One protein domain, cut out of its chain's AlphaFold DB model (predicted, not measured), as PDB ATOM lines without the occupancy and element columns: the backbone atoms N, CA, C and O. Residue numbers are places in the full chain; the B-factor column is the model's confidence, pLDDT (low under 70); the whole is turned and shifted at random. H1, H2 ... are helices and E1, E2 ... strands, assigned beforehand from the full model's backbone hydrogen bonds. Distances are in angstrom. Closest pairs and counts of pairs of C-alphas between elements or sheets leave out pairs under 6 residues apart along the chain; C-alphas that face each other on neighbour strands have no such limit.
ATOM      1  N   LYS A  31      43.802  11.408  27.321       45.97
ATOM      2  CA  LYS A  31      42.485  12.050  27.518       45.97
ATOM      3  C   LYS A  31      41.364  11.412  26.695       45.97
ATOM      4  O   LYS A  31      40.251  11.315  27.207       45.97
ATOM      5  N   VAL A  32      41.632  10.949  25.474       45.25
ATOM      6  CA  VAL A  32      40.581  10.433  24.571       45.25
ATOM      7  C   VAL A  32      40.051   9.078  25.051       45.25
ATOM      8  O   VAL A  32      38.841   8.859  25.099       45.25
ATOM      9  N   GLU A  33      40.937   8.203  25.528       44.25
ATOM     10  CA  GLU A  33      40.544   6.901  26.073       44.25
ATOM     11  C   GLU A  33      39.791   7.042  27.408       44.25
ATOM     12  O   GLU A  33      38.779   6.382  27.640       44.25
ATOM     13  N   ALA A  34      40.212   7.984  28.261       45.41
ATOM     14  CA  ALA A  34      39.530   8.276  29.517       45.41
ATOM     15  C   ALA A  34      38.113   8.829  29.294       45.41
ATOM     16  O   ALA A  34      37.199   8.415  29.998       45.41
ATOM     17  N   VAL A  35      37.899   9.722  28.319       49.22
ATOM     18  CA  VAL A  35      36.557  10.249  27.998       49.22
ATOM     19  C   VAL A  35      35.650   9.149  27.437       49.22
ATOM     20  O   VAL A  35      34.502   9.053  27.863       49.22
ATOM     21  N   SER A  36      36.177   8.265  26.582       53.28
ATOM     22  CA  SER A  36      35.446   7.099  26.059       53.28
ATOM     23  C   SER A  36      35.052   6.107  27.160       53.28
ATOM     24  O   SER A  36      33.935   5.602  27.186       53.28
ATOM     25  N   LEU A  37      35.928   5.854  28.136       52.78
ATOM     26  CA  LEU A  37      35.640   4.940  29.250       52.78
ATOM     27  C   LEU A  37      34.625   5.523  30.247       52.78
ATOM     28  O   LEU A  37      33.834   4.787  30.837       52.78
ATOM     29  N   VAL A  38      34.624   6.847  30.407       54.78
ATOM     30  CA  VAL A  38      33.674   7.608  31.234       54.78
ATOM     31  C   VAL A  38      32.261   7.528  30.663       54.78
ATOM     32  O   VAL A  38      31.334   7.225  31.413       54.78
ATOM     33  N   THR A  39      32.099   7.702  29.348       62.03
ATOM     34  CA  THR A  39      30.817   7.481  28.658       62.03
ATOM     35  C   THR A  39      30.444   6.002  28.586       62.03
ATOM     36  O   THR A  39      29.278   5.668  28.783       62.03
ATOM     37  N   LYS A  40      31.413   5.096  28.397       69.12
ATOM     38  CA  LYS A  40      31.176   3.644  28.305       69.12
ATOM     39  C   LYS A  40      30.655   3.020  29.600       69.12
ATOM     40  O   LYS A  40      29.848   2.097  29.538       69.12
ATOM     41  N   TYR A  41      31.113   3.494  30.759       73.94
ATOM     42  CA  TYR A  41      30.724   2.938  32.062       73.94
ATOM     43  C   TYR A  41      29.935   3.918  32.935       73.94
ATOM     44  O   TYR A  41      29.745   3.666  34.119       73.94
ATOM     45  N   GLY A  42      29.459   5.032  32.374       75.19
ATOM     46  CA  GLY A  42      28.522   5.928  33.054       75.19
ATOM     47  C   GLY A  42      29.104   6.715  34.233       75.19
ATOM     48  O   GLY A  42      28.353   7.076  35.142       75.19
ATOM     49  N   ARG A  43      30.417   6.991  34.245       85.69
ATOM     50  CA  ARG A  43      31.028   7.885  35.244       85.69
ATOM     51  C   ARG A  43      30.666   9.329  34.929       85.69
ATOM     52  O   ARG A  43      30.946   9.824  33.850       85.69
ATOM     53  N   GLY A  44      30.077  10.017  35.890       84.94
ATOM     54  CA  GLY A  44      29.840  11.451  35.846       84.94
ATOM     55  C   GLY A  44      31.014  12.258  36.402       84.94
ATOM     56  O   GLY A  44      32.166  11.813  36.460       84.94
ATOM     57  N   SER A  45      30.708  13.478  36.833       89.94
ATOM     58  CA  SER A  45      31.651  14.353  37.529       89.94
ATOM     59  C   SER A  45      31.991  13.821  38.930       89.94
ATOM     60  O   SER A  45      31.340  12.919  39.463       89.94
ATOM     61  N   LYS A  46      33.043  14.372  39.550       93.38
ATOM     62  CA  LYS A  46      33.373  14.053  40.946       93.38
ATOM     63  C   LYS A  46      32.216  14.446  41.858       93.38
ATOM     64  O   LYS A  46      31.730  15.575  41.806       93.38
ATOM     65  N   PHE A  47      31.838  13.539  42.746       95.19
ATOM     66  CA  PHE A  47      30.857  13.834  43.775       95.19
ATOM     67  C   PHE A  47      31.513  14.628  44.907       95.19
ATOM     68  O   PHE A  47      32.671  14.385  45.267       95.19
ATOM     69  N   THR A  48      30.775  15.585  45.474       96.56
ATOM     70  CA  THR A  48      31.241  16.385  46.611       96.56
ATOM     71  C   THR A  48      30.347  16.175  47.821       96.56
ATOM     72  O   THR A  48      29.199  16.612  47.833       96.56
ATOM     73  N   ILE A  49      30.884  15.570  48.880       94.94
ATOM     74  CA  ILE A  49      30.174  15.423  50.154       94.94
ATOM     75  C   ILE A  49      30.015  16.811  50.802       94.94
ATOM     76  O   ILE A  49      31.013  17.539  50.920       94.94
ATOM     77  N   PRO A  50      28.812  17.207  51.258       93.56
ATOM     78  CA  PRO A  50      28.598  18.442  52.014       93.56
ATOM     79  C   PRO A  50      29.462  18.501  53.276       93.56
ATOM     80  O   PRO A  50      29.635  17.489  53.951       93.56
ATOM     81  N   LYS A  51      29.986  19.682  53.637       93.25
ATOM     82  CA  LYS A  51      30.875  19.846  54.809       93.25
ATOM     83  C   LYS A  51      30.284  19.249  56.096       93.25
ATOM     84  O   LYS A  51      31.006  18.577  56.828       93.25
ATOM     85  N   SER A  52      28.983  19.426  56.327       90.69
ATOM     86  CA  SER A  52      28.258  18.911  57.501       90.69
ATOM     87  C   SER A  52      28.300  17.384  57.637       90.69
ATOM     88  O   SER A  52      28.282  16.871  58.758       90.69
ATOM     89  N   MET A  53      28.409  16.668  56.514       91.94
ATOM     90  CA  MET A  53      28.387  15.205  56.412       91.94
ATOM     91  C   MET A  53      29.775  14.590  56.184       91.94
ATOM     92  O   MET A  53      29.881  13.396  55.931       91.94
ATOM     93  N   ARG A  54      30.858  15.374  56.243       94.44
ATOM     94  CA  ARG A  54      32.241  14.861  56.202       94.44
ATOM     95  C   ARG A  54      32.692  14.461  57.599       94.44
ATOM     96  O   ARG A  54      32.255  15.058  58.572       94.44
ATOM     97  N   GLY A  55      33.603  13.510  57.741       94.25
ATOM     98  CA  GLY A  55      34.066  13.100  59.068       94.25
ATOM     99  C   GLY A  55      34.557  11.669  59.112       94.25
ATOM    100  O   GLY A  55      34.836  11.069  58.077       94.25
ATOM    101  N   THR A  56      34.675  11.129  60.321       95.38
ATOM    102  CA  THR A  56      35.026   9.727  60.535       95.38
ATOM    103  C   THR A  56      33.941   9.064  61.362       95.38
ATOM    104  O   THR A  56      33.617   9.535  62.443       95.38
ATOM    105  N   TRP A  57      33.415   7.950  60.877       93.25
ATOM    106  CA  TRP A  57      32.481   7.095  61.588       93.25
ATOM    107  C   TRP A  57      33.197   5.831  62.016       93.25
ATOM    108  O   TRP A  57      33.915   5.216  61.226       93.25
ATOM    109  N   VAL A  58      33.012   5.451  63.271       91.88
ATOM    110  CA  VAL A  58      33.604   4.252  63.859       91.88
ATOM    111  C   VAL A  58      32.476   3.349  64.328       91.88
ATOM    112  O   VAL A  58      31.575   3.798  65.034       91.88
ATOM    113  N   SER A  59      32.520   2.083  63.927       88.75
ATOM    114  CA  SER A  59      31.561   1.086  64.394       88.75
ATOM    115  C   SER A  59      31.891   0.653  65.821       88.75
ATOM    116  O   SER A  59      33.054   0.396  66.145       88.75
ATOM    117  N   LYS A  60      30.867   0.534  66.673       84.19
ATOM    118  CA  LYS A  60      30.956  -0.177  67.963       84.19
ATOM    119  C   LYS A  60      30.657  -1.674  67.832       84.19
ATOM    120  O   LYS A  60      30.959  -2.437  68.746       84.19
ATOM    121  N   ALA A  61      30.056  -2.099  66.722       82.94
ATOM    122  CA  ALA A  61      29.637  -3.477  66.516       82.94
ATOM    123  C   ALA A  61      30.805  -4.336  66.015       82.94
ATOM    124  O   ALA A  61      31.522  -3.962  65.089       82.94
ATOM    125  N   LYS A  62      30.974  -5.533  66.591       77.56
ATOM    126  CA  LYS A  62      32.003  -6.485  66.140       77.56
ATOM    127  C   LYS A  62      31.690  -7.108  64.768       77.56
ATOM    128  O   LYS A  62      32.629  -7.586  64.139       77.56
ATOM    129  N   ARG A  63      30.416  -7.083  64.346       76.56
ATOM    130  CA  ARG A  63      29.865  -7.682  63.110       76.56
ATOM    131  C   ARG A  63      29.639  -6.692  61.956       76.56
ATOM    132  O   ARG A  63      29.168  -7.079  60.903       76.56
ATOM    133  N   SER A  64      29.953  -5.410  62.126       79.50
ATOM    134  CA  SER A  64      29.824  -4.458  61.014       79.50
ATOM    135  C   SER A  64      30.856  -4.742  59.921       79.50
ATOM    136  O   SER A  64      32.000  -5.041  60.269       79.50
ATOM    137  N   THR A  65      30.531  -4.508  58.646       82.94
ATOM    138  CA  THR A  65      31.482  -4.682  57.525       82.94
ATOM    139  C   THR A  65      32.760  -3.869  57.712       82.94
ATOM    140  O   THR A  65      33.872  -4.383  57.573       82.94
ATOM    141  N   TYR A  66      32.618  -2.587  58.064       87.81
ATOM    142  CA  TYR A  66      33.750  -1.678  58.220       87.81
ATOM    143  C   TYR A  66      33.903  -1.221  59.666       87.81
ATOM    144  O   TYR A  66      33.001  -0.617  60.243       87.81
ATOM    145  N   LYS A  67      35.099  -1.389  60.233       90.00
ATOM    146  CA  LYS A  67      35.459  -0.795  61.527       90.00
ATOM    147  C   LYS A  67      35.347   0.728  61.492       90.00
ATOM    148  O   LYS A  67      34.991   1.361  62.488       90.00
ATOM    149  N   LYS A  68      35.727   1.325  60.361       92.62
ATOM    150  CA  LYS A  68      35.818   2.775  60.192       92.62
ATOM    151  C   LYS A  68      35.491   3.185  58.762       92.62
ATOM    152  O   LYS A  68      36.009   2.592  57.819       92.62
ATOM    153  N   ILE A  69      34.709   4.250  58.634       94.38
ATOM    154  CA  ILE A  69      34.388   4.916  57.373       94.38
ATOM    155  C   ILE A  69      34.791   6.382  57.519       94.38
ATOM    156  O   ILE A  69      34.313   7.067  58.416       94.38
ATOM    157  N   LYS A  70      35.690   6.882  56.671       96.81
ATOM    158  CA  LYS A  70      36.102   8.294  56.662       96.81
ATOM    159  C   LYS A  70      35.672   8.955  55.364       96.81
ATOM    160  O   LYS A  70      35.995   8.461  54.291       96.81
ATOM    161  N   LEU A  71      35.004  10.096  55.464       97.06
ATOM    162  CA  LEU A  71      34.485  10.856  54.334       97.06
ATOM    163  C   LEU A  71      35.168  12.217  54.245       97.06
ATOM    164  O   LEU A  71      35.175  12.988  55.207       97.06
ATOM    165  N   THR A  72      35.729  12.514  53.075       97.00
ATOM    166  CA  THR A  72      36.258  13.838  52.718       97.00
ATOM    167  C   THR A  72      35.385  14.469  51.633       97.00
ATOM    168  O   THR A  72      34.307  13.967  51.346       97.00
ATOM    169  N   ALA A  73      35.819  15.576  51.022       97.19
ATOM    170  CA  ALA A  73      35.064  16.196  49.937       97.19
ATOM    171  C   ALA A  73      34.768  15.211  48.793       97.19
ATOM    172  O   ALA A  73      33.623  15.117  48.382       97.19
ATOM    173  N   HIS A  74      35.758  14.446  48.330       97.94
ATOM    174  CA  HIS A  74      35.631  13.626  47.116       97.94
ATOM    175  C   HIS A  74      36.015  12.167  47.321       97.94
ATOM    176  O   HIS A  74      36.220  11.445  46.349       97.94
ATOM    177  N   THR A  75      36.201  11.737  48.569       97.88
ATOM    178  CA  THR A  75      36.691  10.388  48.843       97.88
ATOM    179  C   THR A  75      35.996   9.759  50.030       97.88
ATOM    180  O   THR A  75      35.736  10.432  51.030       97.88
ATOM    181  N   VAL A  76      35.830   8.444  49.956       97.31
ATOM    182  CA  VAL A  76      35.529   7.582  51.096       97.31
ATOM    183  C   VAL A  76      36.743   6.708  51.393       97.31
ATOM    184  O   VAL A  76      37.433   6.250  50.488       97.31
ATOM    185  N   THR A  77      37.062   6.513  52.665       96.88
ATOM    186  CA  THR A  77      38.066   5.547  53.105       96.88
ATOM    187  C   THR A  77      37.401   4.510  53.984       96.88
ATOM    188  O   THR A  77      36.830   4.854  55.018       96.88
ATOM    189  N   LEU A  78      37.498   3.255  53.567       94.06
ATOM    190  CA  LEU A  78      36.848   2.109  54.185       94.06
ATOM    191  C   LEU A  78      37.915   1.246  54.857       94.06
ATOM    192  O   LEU A  78      38.863   0.787  54.219       94.06
ATOM    193  N   THR A  79      37.807   1.078  56.171       92.25
ATOM    194  CA  THR A  79      38.685   0.194  56.948       92.25
ATOM    195  C   THR A  79      37.888  -1.045  57.338       92.25
ATOM    196  O   THR A  79      36.912  -0.897  58.082       92.25
ATOM    197  N   PRO A  80      38.269  -2.243  56.866       87.56
ATOM    198  CA  PRO A  80      37.498  -3.457  57.094       87.56
ATOM    199  C   PRO A  80      37.498  -3.833  58.574       87.56
ATOM    200  O   PRO A  80      38.422  -3.517  59.332       87.56
ATOM    201  N   GLN A  81      36.444  -4.517  58.990       84.44
ATOM    202  CA  GLN A  81      36.450  -5.302  60.212       84.44
ATOM    203  C   GLN A  81      37.123  -6.652  59.901       84.44
ATOM    204  O   GLN A  81      36.809  -7.259  58.886       84.44
ATOM    205  N   LYS A  82      38.035  -7.135  60.761       66.50
ATOM    206  CA  LYS A  82      38.907  -8.323  60.552       66.50
ATOM    207  C   LYS A  82      38.212  -9.658  60.164       66.50
ATOM    208  O   LYS A  82      38.909 -10.654  60.038       66.50
ATOM    209  N   LYS A  83      36.878  -9.722  60.070       59.88
ATOM    210  CA  LYS A  83      36.090 -10.957  59.895       59.88
ATOM    211  C   LYS A  83      35.025 -10.900  58.785       59.88
ATOM    212  O   LYS A  83      34.181 -11.784  58.751       59.88
ATOM    213  N   HIS A  84      35.018  -9.880  57.928       57.97
ATOM    214  CA  HIS A  84      34.026  -9.772  56.850       57.97
ATOM    215  C   HIS A  84      34.682  -9.535  55.492       57.97
ATOM    216  O   HIS A  84      35.638  -8.763  55.402       57.97
ATOM    217  N   ASP A  85      34.071 -10.107  54.450       53.28
ATOM    218  CA  ASP A  85      34.447 -10.085  53.022       53.28
ATOM    219  C   ASP A  85      34.484  -8.684  52.373       53.28
ATOM    220  O   ASP A  85      34.626  -8.530  51.159       53.28
ATOM    221  N   GLY A  86      34.431  -7.616  53.174       53.94
ATOM    222  CA  GLY A  86      34.622  -6.232  52.738       53.94
ATOM    223  C   GLY A  86      36.025  -5.934  52.190       53.94
ATOM    224  O   GLY A  86      36.314  -4.778  51.877       53.94
ATOM    225  N   GLU A  87      36.897  -6.942  52.066       58.81
ATOM    226  CA  GLU A  87      38.272  -6.834  51.569       58.81
ATOM    227  C   GLU A  87      38.357  -6.179  50.184       58.81
ATOM    228  O   GLU A  87      39.254  -5.367  49.930       58.81
ATOM    229  N   SER A  88      37.367  -6.440  49.323       69.69
ATOM    230  CA  SER A  88      37.346  -5.928  47.948       69.69
ATOM    231  C   SER A  88      37.202  -4.402  47.867       69.69
ATOM    232  O   SER A  88      37.696  -3.788  46.923       69.69
ATOM    233  N   TYR A  89      36.616  -3.764  48.887       83.50
ATOM    234  CA  TYR A  89      36.387  -2.316  48.927       83.50
ATOM    235  C   TYR A  89      37.151  -1.623  50.055       83.50
ATOM    236  O   TYR A  89      36.712  -0.627  50.618       83.50
ATOM    237  N   THR A  90      38.352  -2.100  50.373       89.19
ATOM    238  CA  THR A  90      39.206  -1.497  51.408       89.19
ATOM    239  C   THR A  90      40.024  -0.316  50.890       89.19
ATOM    240  O   THR A  90      40.333  -0.205  49.702       89.19
ATOM    241  N   GLY A  91      40.401   0.588  51.792       93.00
ATOM    242  CA  GLY A  91      41.268   1.722  51.477       93.00
ATOM    243  C   GLY A  91      40.503   2.947  50.983       93.00
ATOM    244  O   GLY A  91      39.343   3.152  51.332       93.00
ATOM    245  N   LYS A  92      41.188   3.825  50.244       96.88
ATOM    246  CA  LYS A  92      40.670   5.127  49.799       96.88
ATOM    247  C   LYS A  92      40.104   5.037  48.381       96.88
ATOM    248  O   LYS A  92      40.809   4.645  47.457       96.88
ATOM    249  N   TRP A  93      38.867   5.489  48.224       96.31
ATOM    250  CA  TRP A  93      38.097   5.475  46.987       96.31
ATOM    251  C   TRP A  93      37.637   6.881  46.623       96.31
ATOM    252  O   TRP A  93      37.298   7.680  47.497       96.31
ATOM    253  N   ASN A  94      37.638   7.186  45.331       96.56
ATOM    254  CA  ASN A  94      37.164   8.442  44.770       96.56
ATOM    255  C   ASN A  94      35.664   8.359  44.494       96.56
ATOM    256  O   ASN A  94      35.180   7.370  43.946       96.56
ATOM    257  N   LEU A  95      34.950   9.423  44.841       96.50
ATOM    258  CA  LEU A  95      33.507   9.514  44.696       96.50
ATOM    259  C   LEU A  95      33.151  10.194  43.382       96.50
ATOM    260  O   LEU A  95      33.656  11.277  43.068       96.50
ATOM    261  N   TYR A  96      32.234   9.582  42.651       94.31
ATOM    262  CA  TYR A  96      31.730  10.106  41.392       94.31
ATOM    263  C   TYR A  96      30.216  10.010  41.362       94.31
ATOM    264  O   TYR A  96      29.637   9.055  41.878       94.31
ATOM    265  N   TYR A  97      29.588  10.982  40.707       90.94
ATOM    266  CA  TYR A  97      28.241  10.767  40.214       90.94
ATOM    267  C   TYR A  97      28.281   9.611  39.226       90.94
ATOM    268  O   TYR A  97      29.203   9.488  38.418       90.94
ATOM    269  N   MET A  98      27.278   8.763  39.299       85.00
ATOM    270  CA  MET A  98      26.988   7.777  38.275       85.00
ATOM    271  C   MET A  98      25.774   8.264  37.502       85.00
ATOM    272  O   MET A  98      24.909   8.933  38.065       85.00
ATOM    273  N   ASN A  99      25.700   7.932  36.219       78.69
ATOM    274  CA  ASN A  99      24.481   8.166  35.457       78.69
ATOM    275  C   ASN A  99      23.324   7.361  36.083       78.69
ATOM    276  O   ASN A  99      23.466   6.165  36.338       78.69
ATOM    277  N   GLU A 100      22.195   8.031  36.327       74.31
ATOM    278  CA  GLU A 100      21.026   7.483  37.028       74.31
ATOM    279  C   GLU A 100      20.497   6.199  36.387       74.31
ATOM    280  O   GLU A 100      20.151   5.260  37.099       74.31
ATOM    281  N   LYS A 101      20.560   6.094  35.050       74.50
ATOM    282  CA  LYS A 101      20.183   4.879  34.307       74.50
ATOM    283  C   LYS A 101      20.889   3.628  34.833       74.50
ATOM    284  O   LYS A 101      20.334   2.535  34.754       74.50
ATOM    285  N   TYR A 102      22.113   3.794  35.324       73.25
ATOM    286  CA  TYR A 102      22.976   2.718  35.789       73.25
ATOM    287  C   TYR A 102      23.002   2.555  37.307       73.25
ATOM    288  O   TYR A 102      23.573   1.593  37.810       73.25
ATOM    289  N   PHE A 103      22.425   3.499  38.045       76.25
ATOM    290  CA  PHE A 103      22.532   3.516  39.494       76.25
ATOM    291  C   PHE A 103      21.577   2.530  40.159       76.25
ATOM    292  O   PHE A 103      21.994   1.753  41.014       76.25
ATOM    293  N   ASP A 104      20.320   2.534  39.715       71.81
ATOM    294  CA  ASP A 104      19.240   1.721  40.290       71.81
ATOM    295  C   ASP A 104      19.097   0.346  39.626       71.81
ATOM    296  O   ASP A 104      18.185  -0.410  39.943       71.81
ATOM    297  N   LYS A 105      19.975   0.015  38.674       66.75
ATOM    298  CA  LYS A 105      19.928  -1.248  37.938       66.75
ATOM    299  C   LYS A 105      21.179  -2.070  38.204       66.75
ATOM    300  O   LYS A 105      22.287  -1.590  37.964       66.75
ATOM    301  N   ALA A 106      20.979  -3.313  38.625       62.25
ATOM    302  CA  ALA A 106      21.954  -4.375  38.416       62.25
ATOM    303  C   ALA A 106      21.890  -4.817  36.950       62.25
ATOM    304  O   ALA A 106      20.806  -4.927  36.369       62.25
ATOM    305  N   TYR A 107      23.044  -5.052  36.331       65.69
ATOM    306  CA  TYR A 107      23.114  -5.436  34.925       65.69
ATOM    307  C   TYR A 107      23.850  -6.753  34.783       65.69
ATOM    308  O   TYR A 107      25.026  -6.712  34.472       65.69
ATOM    309  N   HIS A 108      23.178  -7.899  34.867       67.69
ATOM    310  CA  HIS A 108      23.818  -9.221  34.748       67.69
ATOM    311  C   HIS A 108      24.369  -9.512  33.336       67.69
ATOM    312  O   HIS A 108      23.840 -10.311  32.570       67.69
ATOM    313  N   THR A 109      25.430  -8.808  32.955       74.62
ATOM    314  CA  THR A 109      26.009  -8.770  31.614       74.62
ATOM    315  C   THR A 109      27.530  -8.705  31.702       74.62
ATOM    316  O   THR A 109      28.112  -8.183  32.651       74.62
ATOM    317  N   ASN A 110      28.209  -9.119  30.634       76.50
ATOM    318  CA  ASN A 110      29.667  -8.977  30.531       76.50
ATOM    319  C   ASN A 110      30.148  -7.515  30.623       76.50
ATOM    320  O   ASN A 110      31.313  -7.259  30.936       76.50
ATOM    321  N   ILE A 111      29.273  -6.549  30.327       76.56
ATOM    322  CA  ILE A 111      29.575  -5.118  30.413       76.56
ATOM    323  C   ILE A 111      29.701  -4.689  31.877       76.56
ATOM    324  O   ILE A 111      30.646  -3.979  32.213       76.56
ATOM    325  N   GLU A 112      28.823  -5.169  32.755       77.06
ATOM    326  CA  GLU A 112      28.880  -4.910  34.195       77.06
ATOM    327  C   GLU A 112      30.163  -5.438  34.825       77.06
ATOM    328  O   GLU A 112      30.833  -4.706  35.552       77.06
ATOM    329  N   VAL A 113      30.549  -6.679  34.526       81.31
ATOM    330  CA  VAL A 113      31.780  -7.273  35.072       81.31
ATOM    331  C   VAL A 113      32.997  -6.432  34.678       81.31
ATOM    332  O   VAL A 113      33.844  -6.108  35.515       81.31
ATOM    333  N   LYS A 114      33.066  -6.008  33.409       83.50
ATOM    334  CA  LYS A 114      34.140  -5.138  32.904       83.50
ATOM    335  C   LYS A 114      34.115  -3.760  33.566       83.50
ATOM    336  O   LYS A 114      35.172  -3.274  33.968       83.50
ATOM    337  N   ALA A 115      32.936  -3.155  33.707       84.12
ATOM    338  CA  ALA A 115      32.760  -1.856  34.346       84.12
ATOM    339  C   ALA A 115      33.185  -1.888  35.818       84.12
ATOM    340  O   ALA A 115      33.959  -1.038  36.248       84.12
ATOM    341  N   ASN A 116      32.757  -2.902  36.573       85.88
ATOM    342  CA  ASN A 116      33.142  -3.084  37.971       85.88
ATOM    343  C   ASN A 116      34.635  -3.352  38.122       85.88
ATOM    344  O   ASN A 116      35.284  -2.721  38.948       85.88
ATOM    345  N   LYS A 117      35.219  -4.231  37.296       87.06
ATOM    346  CA  LYS A 117      36.670  -4.472  37.303       87.06
ATOM    347  C   LYS A 117      37.446  -3.180  37.047       87.06
ATOM    348  O   LYS A 117      38.440  -2.912  37.721       87.06
ATOM    349  N   TYR A 118      36.983  -2.371  36.097       88.12
ATOM    350  CA  TYR A 118      37.579  -1.076  35.798       88.12
ATOM    351  C   TYR A 118      37.432  -0.100  36.977       88.12
ATOM    352  O   TYR A 118      38.429   0.440  37.456       88.12
ATOM    353  N   ALA A 119      36.222   0.079  37.507       89.94
ATOM    354  CA  ALA A 119      35.955   0.930  38.663       89.94
ATOM    355  C   ALA A 119      36.794   0.524  39.887       89.94
ATOM    356  O   ALA A 119      37.400   1.386  40.522       89.94
ATOM    357  N   ASN A 120      36.925  -0.776  40.157       89.44
ATOM    358  CA  ASN A 120      37.768  -1.319  41.221       89.44
ATOM    359  C   ASN A 120      39.245  -0.981  41.020       89.44
ATOM    360  O   ASN A 120      39.882  -0.433  41.922       89.44
ATOM    361  N   LYS A 121      39.776  -1.214  39.813       90.00
ATOM    362  CA  LYS A 121      41.158  -0.852  39.457       90.00
ATOM    363  C   LYS A 121      41.430   0.641  39.672       90.00
ATOM    364  O   LYS A 121      42.496   1.011  40.154       90.00
ATOM    365  N   HIS A 122      40.466   1.495  39.334       90.56
ATOM    366  CA  HIS A 122      40.595   2.951  39.423       90.56
ATOM    367  C   HIS A 122      40.057   3.554  40.730       90.56
ATOM    368  O   HIS A 122      40.062   4.780  40.893       90.56
ATOM    369  N   ARG A 123      39.647   2.705  41.677       92.56
ATOM    370  CA  ARG A 123      39.119   3.079  42.990       92.56
ATOM    371  C   ARG A 123      37.937   4.049  42.897       92.56
ATOM    372  O   ARG A 123      37.992   5.140  43.468       92.56
ATOM    373  N   TRP A 124      36.897   3.694  42.147       92.69
ATOM    374  CA  TRP A 124      35.670   4.488  42.011       92.69
ATOM    375  C   TRP A 124      34.534   3.922  42.852       92.69
ATOM    376  O   TRP A 124      34.308   2.719  42.861       92.69
ATOM    377  N   VAL A 125      33.811   4.813  43.522       93.31
ATOM    378  CA  VAL A 125      32.557   4.522  44.220       93.31
ATOM    379  C   VAL A 125      31.497   5.475  43.689       93.31
ATOM    380  O   VAL A 125      31.742   6.684  43.572       93.31
ATOM    381  N   GLY A 126      30.335   4.923  43.344       93.25
ATOM    382  CA  GLY A 126      29.184   5.709  42.927       93.25
ATOM    383  C   GLY A 126      28.592   6.427  44.132       93.25
ATOM    384  O   GLY A 126      28.447   5.831  45.197       93.25
ATOM    385  N   ALA A 127      28.260   7.704  43.990       94.44
ATOM    386  CA  ALA A 127      27.588   8.460  45.036       94.44
ATOM    387  C   ALA A 127      26.490   9.347  44.454       94.44
ATOM    388  O   ALA A 127      26.690  10.014  43.434       94.44
ATOM    389  N   ARG A 128      25.342   9.388  45.134       92.12
ATOM    390  CA  ARG A 128      24.248  10.313  44.819       92.12
ATOM    391  C   ARG A 128      23.617  10.868  46.084       92.12
ATOM    392  O   ARG A 128      23.698  10.257  47.147       92.12
ATOM    393  N   LYS A 129      22.964  12.021  45.954       91.19
ATOM    394  CA  LYS A 129      22.018  12.480  46.973       91.19
ATOM    395  C   LYS A 129      20.742  11.657  46.823       91.19
ATOM    396  O   LYS A 129      20.248  11.542  45.709       91.19
ATOM    397  N   ASP A 130      20.241  11.118  47.921       85.50
ATOM    398  CA  ASP A 130      19.037  10.275  47.965       85.50
ATOM    399  C   ASP A 130      17.950  10.983  48.790       85.50
ATOM    400  O   ASP A 130      17.371  10.453  49.728       85.50
ATOM    401  N   GLY A 131      17.776  12.278  48.513       82.50
ATOM    402  CA  GLY A 131      16.992  13.210  49.320       82.50
ATOM    403  C   GLY A 131      17.830  14.349  49.909       82.50
ATOM    404  O   GLY A 131      19.040  14.455  49.700       82.50
ATOM    405  N   SER A 132      17.175  15.245  50.654       78.94
ATOM    406  CA  SER A 132      17.810  16.464  51.183       78.94
ATOM    407  C   SER A 132      18.841  16.200  52.285       78.94
ATOM    408  O   SER A 132      19.723  17.027  52.512       78.94
ATOM    409  N   LYS A 133      18.742  15.049  52.960       88.00
ATOM    410  CA  LYS A 133      19.553  14.687  54.133       88.00
ATOM    411  C   LYS A 133      20.276  13.350  53.982       88.00
ATOM    412  O   LYS A 133      20.864  12.880  54.953       88.00
ATOM    413  N   GLU A 134      20.243  12.740  52.801       92.56
ATOM    414  CA  GLU A 134      20.784  11.397  52.582       92.56
ATOM    415  C   GLU A 134      21.739  11.358  51.386       92.56
ATOM    416  O   GLU A 134      21.547  12.037  50.376       92.56
ATOM    417  N   ILE A 135      22.806  10.573  51.521       93.75
ATOM    418  CA  ILE A 135      23.760  10.285  50.449       93.75
ATOM    419  C   ILE A 135      23.919   8.779  50.371       93.75
ATOM    420  O   ILE A 135      24.341   8.161  51.346       93.75
ATOM    421  N   PHE A 136      23.627   8.199  49.218       93.00
ATOM    422  CA  PHE A 136      23.854   6.784  48.975       93.00
ATOM    423  C   PHE A 136      25.206   6.560  48.292       93.00
ATOM    424  O   PHE A 136      25.591   7.313  47.394       93.00
ATOM    425  N   PHE A 137      25.909   5.516  48.727       93.00
ATOM    426  CA  PHE A 137      27.206   5.072  48.231       93.00
ATOM    427  C   PHE A 137      27.076   3.663  47.653       93.00
ATOM    428  O   PHE A 137      26.853   2.706  48.399       93.00
ATOM    429  N   LYS A 138      27.269   3.535  46.338       91.88
ATOM    430  CA  LYS A 138      27.252   2.263  45.611       91.88
ATOM    431  C   LYS A 138      28.680   1.732  45.473       91.88
ATOM    432  O   LYS A 138      29.496   2.335  44.769       91.88
ATOM    433  N   LEU A 139      29.008   0.651  46.188       87.88
ATOM    434  CA  LEU A 139      30.353   0.056  46.144       87.88
ATOM    435  C   LEU A 139      30.556  -0.770  44.872       87.88
ATOM    436  O   LEU A 139      31.593  -0.643  44.234       87.88
ATOM    437  N   GLY A 140      29.547  -1.530  44.446       85.31
ATOM    438  CA  GLY A 140      29.522  -2.077  43.095       85.31
ATOM    439  C   GLY A 140      29.139  -0.980  42.114       85.31
ATOM    440  O   GLY A 140      28.093  -0.359  42.243       85.31
ATOM    441  N   TRP A 141      29.999  -0.707  41.142       86.50
ATOM    442  CA  TRP A 141      29.741   0.313  40.140       86.50
ATOM    443  C   TRP A 141      28.471  -0.010  39.349       86.50
ATOM    444  O   TRP A 141      27.505   0.727  39.437       86.50
ATOM    445  N   LEU A 142      28.428  -1.142  38.643       83.12
ATOM    446  CA  LEU A 142      27.194  -1.621  37.992       83.12
ATOM    447  C   LEU A 142      26.561  -2.820  38.711       83.12
ATOM    448  O   LEU A 142      25.428  -3.154  38.395       83.12
ATOM    449  N   LEU A 143      27.281  -3.415  39.672       77.94
ATOM    450  CA  LEU A 143      26.815  -4.541  40.485       77.94
ATOM    451  C   LEU A 143      26.127  -4.037  41.745       77.94
ATOM    452  O   LEU A 143      26.551  -3.041  42.334       77.94
ATOM    453  N   ASP A 144      25.154  -4.797  42.225       74.25
ATOM    454  CA  ASP A 144      24.685  -4.629  43.589       74.25
ATOM    455  C   ASP A 144      25.632  -5.368  44.527       74.25
ATOM    456  O   ASP A 144      25.842  -6.576  44.446       74.25
ATOM    457  N   VAL A 145      26.279  -4.590  45.388       78.81
ATOM    458  CA  VAL A 145      27.177  -5.099  46.417       78.81
ATOM    459  C   VAL A 145      26.557  -4.751  47.749       78.81
ATOM    460  O   VAL A 145      26.281  -3.580  48.025       78.81
ATOM    461  N   GLU A 146      26.380  -5.764  48.583       74.69
ATOM    462  CA  GLU A 146      25.682  -5.674  49.863       74.69
ATOM    463  C   GLU A 146      26.307  -4.658  50.835       74.69
ATOM    464  O   GLU A 146      25.620  -4.058  51.660       74.69
ATOM    465  N   GLY A 147      27.611  -4.401  50.687       80.19
ATOM    466  CA  GLY A 147      28.339  -3.376  51.433       80.19
ATOM    467  C   GLY A 147      28.014  -1.930  51.035       80.19
ATOM    468  O   GLY A 147      28.606  -1.019  51.610       80.19
ATOM    469  N   SER A 148      27.131  -1.697  50.058       89.00
ATOM    470  CA  SER A 148      26.627  -0.360  49.709       89.00
ATOM    471  C   SER A 148      25.761   0.203  50.840       89.00
ATOM    472  O   SER A 148      25.093  -0.544  51.555       89.00
ATOM    473  N   PHE A 149      25.786   1.523  51.038       90.69
ATOM    474  CA  PHE A 149      25.181   2.138  52.222       90.69
ATOM    475  C   PHE A 149      24.690   3.568  51.993       90.69
ATOM    476  O   PHE A 149      25.194   4.302  51.147       90.69
ATOM    477  N   VAL A 150      23.732   3.985  52.817       92.75
ATOM    478  CA  VAL A 150      23.234   5.354  52.947       92.75
ATOM    479  C   VAL A 150      23.885   6.024  54.153       92.75
ATOM    480  O   VAL A 150      23.914   5.469  55.251       92.75
ATOM    481  N   LEU A 151      24.343   7.255  53.963       92.44
ATOM    482  CA  LEU A 151      24.691   8.194  55.019       92.44
ATOM    483  C   LEU A 151      23.545   9.185  55.231       92.44
ATOM    484  O   LEU A 151      23.188   9.919  54.313       92.44
ATOM    485  N   ARG A 152      23.032   9.266  56.456       90.50
ATOM    486  CA  ARG A 152      21.923  10.137  56.855       90.50
ATOM    487  C   ARG A 152      22.398  11.252  57.774       90.50
ATOM    488  O   ARG A 152      23.077  11.013  58.769       90.50
ATOM    489  N   GLN A 153      22.028  12.485  57.468       84.44
ATOM    490  CA  GLN A 153      22.388  13.638  58.281       84.44
ATOM    491  C   GLN A 153      21.580  13.653  59.589       84.44
ATOM    492  O   GLN A 153      20.358  13.537  59.567       84.44
ATOM    493  N   ASN A 154      22.259  13.882  60.718       76.50
ATOM    494  CA  ASN A 154      21.654  14.134  62.035       76.50
ATOM    495  C   ASN A 154      20.760  13.002  62.586       76.50
ATOM    496  O   ASN A 154      19.772  13.275  63.264       76.50
ATOM    497  N   THR A 155      21.097  11.731  62.340       73.81
ATOM    498  CA  THR A 155      20.360  10.583  62.900       73.81
ATOM    499  C   THR A 155      21.260   9.682  63.747       73.81
ATOM    500  O   THR A 155      22.453   9.554  63.475       73.81
ATOM    501  N   LYS A 156      20.692   9.012  64.767       63.00
ATOM    502  CA  LYS A 156      21.423   8.035  65.607       63.00
ATOM    503  C   LYS A 156      21.980   6.857  64.788       63.00
ATOM    504  O   LYS A 156      23.055   6.362  65.098       63.00
ATOM    505  N   ASN A 157      21.308   6.503  63.689       70.94
ATOM    506  CA  ASN A 157      21.726   5.472  62.734       70.94
ATOM    507  C   ASN A 157      22.230   6.135  61.447       70.94
ATOM    508  O   ASN A 157      21.647   5.981  60.368       70.94
ATOM    509  N   THR A 158      23.291   6.933  61.599       81.00
ATOM    510  CA  THR A 158      23.852   7.768  60.528       81.00
ATOM    511  C   THR A 158      24.271   6.943  59.306       81.00
ATOM    512  O   THR A 158      24.194   7.455  58.198       81.00
ATOM    513  N   ILE A 159      24.683   5.682  59.471       86.19
ATOM    514  CA  ILE A 159      25.026   4.779  58.361       86.19
ATOM    515  C   ILE A 159      24.037   3.613  58.351       86.19
ATOM    516  O   ILE A 159      23.869   2.960  59.378       86.19
ATOM    517  N   ARG A 160      23.399   3.369  57.204       86.56
ATOM    518  CA  ARG A 160      22.477   2.251  56.956       86.56
ATOM    519  C   ARG A 160      22.951   1.473  55.734       86.56
ATOM    520  O   ARG A 160      23.093   2.076  54.676       86.56
ATOM    521  N   TYR A 161      23.186   0.176  55.864       83.19
ATOM    522  CA  TYR A 161      23.583  -0.668  54.732       83.19
ATOM    523  C   TYR A 161      22.365  -1.139  53.941       83.19
ATOM    524  O   TYR A 161      21.250  -1.118  54.458       83.19
ATOM    525  N   LEU A 162      22.579  -1.547  52.688       80.19
ATOM    526  CA  LEU A 162      21.540  -2.236  51.921       80.19
ATOM    527  C   LEU A 162      21.230  -3.615  52.504       80.19
ATOM    528  O   LEU A 162      20.059  -3.957  52.622       80.19
ATOM    529  N   ASN A 163      22.259  -4.377  52.892       78.06
ATOM    530  CA  ASN A 163      22.080  -5.605  53.661       78.06
ATOM    531  C   ASN A 163      22.109  -5.272  55.173       78.06
ATOM    532  O   ASN A 163      23.156  -4.842  55.678       78.06
ATOM    533  N   PRO A 164      20.995  -5.468  55.909       80.19
ATOM    534  CA  PRO A 164      20.916  -5.185  57.340       80.19
ATOM    535  C   PRO A 164      21.876  -6.007  58.207       80.19
ATOM    536  O   PRO A 164      22.224  -5.574  59.301       80.19
ATOM    537  N   GLU A 165      22.351  -7.165  57.738       75.44
ATOM    538  CA  GLU A 165      23.301  -8.009  58.482       75.44
ATOM    539  C   GLU A 165      24.631  -7.296  58.766       75.44
ATOM    540  O   GLU A 165      25.337  -7.617  59.724       75.44
ATOM    541  N   PHE A 166      24.948  -6.284  57.958       71.00
ATOM    542  CA  PHE A 166      26.131  -5.445  58.098       71.00
ATOM    543  C   PHE A 166      25.917  -4.194  58.940       71.00
ATOM    544  O   PHE A 166      26.873  -3.434  59.167       71.00
ATOM    545  N   GLU A 167      24.690  -3.958  59.411       74.50
ATOM    546  CA  GLU A 167      24.407  -2.819  60.261       74.50
ATOM    547  C   GLU A 167      25.272  -2.847  61.522       74.50
ATOM    548  O   GLU A 167      25.485  -3.851  62.204       74.50
ATOM    549  N   GLY A 168      25.811  -1.674  61.822       71.06
ATOM    550  CA  GLY A 168      26.585  -1.430  63.017       71.06
ATOM    551  C   GLY A 168      26.157  -0.115  63.629       71.06
ATOM    552  O   GLY A 168      25.745   0.816  62.940       71.06
ATOM    553  N   ASN A 169      26.320  -0.008  64.941       80.00
ATOM    554  CA  ASN A 169      26.150   1.261  65.631       80.00
ATOM    555  C   ASN A 169      27.386   2.133  65.371       80.00
ATOM    556  O   ASN A 169      28.381   2.058  66.102       80.00
ATOM    557  N   TYR A 170      27.336   2.919  64.294       84.56
ATOM    558  CA  TYR A 170      28.368   3.895  63.953       84.56
ATOM    559  C   TYR A 170      28.176   5.186  64.737       84.56
ATOM    560  O   TYR A 170      27.090   5.758  64.760       84.56
ATOM    561  N   TYR A 171      29.261   5.698  65.311       84.62
ATOM    562  CA  TYR A 171      29.306   7.042  65.881       84.62
ATOM    563  C   TYR A 171      30.358   7.879  65.164       84.62
ATOM    564  O   TYR A 171      31.374   7.361  64.693       84.62
ATOM    565  N   ARG A 172      30.100   9.183  65.074       87.38
ATOM    566  CA  ARG A 172      31.043  10.140  64.502       87.38
ATOM    567  C   ARG A 172      32.125  10.457  65.538       87.38
ATOM    568  O   ARG A 172      31.793  10.771  66.678       87.38
ATOM    569  N   LYS A 173      33.387  10.332  65.136       83.75
ATOM    570  CA  LYS A 173      34.574  10.749  65.889       83.75
ATOM    571  C   LYS A 173      35.080  12.086  65.365       83.75
ATOM    572  O   LYS A 173      34.999  12.295  64.128       83.75
TER     573      LYS A 173
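AT A GLANCE: This is residues 31 to 173 of the 173 residues of an uncharacterized protein of Lactobacillus hamsteri DSM 5661 = JCM 6256 (UniProt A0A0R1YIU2). Nine strands, E2 to E10, form a flattened barrel, nearly closed, with its gap between E9 and E10; E1 adds to it beside E5. Outside the barrel, H1, H3 and H4 lie toward the end where E5 and E6 meet, H1 farthest out, while H2 sits near the start of E3 and the end of E4. The 143 printed residues hold, in order, H1 E1 E2 E3 E4 H2 E5 H3 H4 E6 E7 E8 E9 E10; the class is mixed, helices and strands. The ten strands make one mixed, branched sheet, its pairs antiparallel but for E5 and E6. The whole is compact, with a radius of gyration of the C-alphas of 14.6 A and spans of 44 by 31 by 23 A.

HOW THE PARTS SIT: The sheet is strongly twisted and branches at E5, residues 91 to 98. E1, residues 43 to 46, and E4, residues 75 to 80, lie on one side of E5, antiparallel to it; N 44 and O 97 are 2.7 A apart, N 93 and O 76 2.8 A. On the other side E6, residues 124 to 129, is parallel to E5, with N 125 and O 94 at 2.9 A. E2, residues 55 to 59, E3, residues 66 to 71, and E4 form a meander, each strand the antiparallel neighbour of the one before; N 57 and O 69 are 2.8 A apart, N 77 and O 70 2.8 A. E6, E7 at residues 134 to 138, E8 at 149 to 152 and E9 at 159 to 161 form another, with N 138 and O 126 at 2.8 A, N 137 and O 149 at 2.8 A, and N 150 and O 160 at 2.7 A. E10, residues 170 to 172, is antiparallel to E2, with N 58 and O 171 at 2.9 A; the closest C-alphas of E9 and E10, Ile 159 and Tyr 170, are 6.6 A apart. E5, H3 at residues 100 to 103, H4 at 110 to 121, and E6 make a strand-helix-strand unit, parallel strands joined through helices, with a right-handed crossover. H4 is only just over E6 alone, since 2 of its C-alphas fall on E1; Ala 119 and Val 125 have the closest C-alphas of H4 and E6, 7.4 A. H3 only grazes the sheet, as does H1, residues 31 to 40. H2, residues 86 to 89, is on the sheet at a height of 5.1 A, over none of its strands. In H1 and H4 every O i to N i+4 pair is within hydrogen-bond range; H2 and H3 are too short for one.

IN THESE COORDINATES: H1 begins at C-alpha 31 (42.485, 12.050, 27.518) and is 14.1 A long; H4 is 16.7 A. E5, 20.4 A, begins at C-alpha 91 (41.268, 1.722, 51.477). E6 is 16.6 A and E4 16.1 A long. E10 ends at C-alpha 172 (31.043, 10.140, 64.502).

THE WHOLE: The C-alphas of Val 32 and Lys 60, the two farthest apart, are 45.7 A from each other. The printed part has no cut, and no link is long. The mean pLDDT of the printed part is 82.1; it is under 70 at residues 31 to 40, 82 to 88, 105 to 108 and 156.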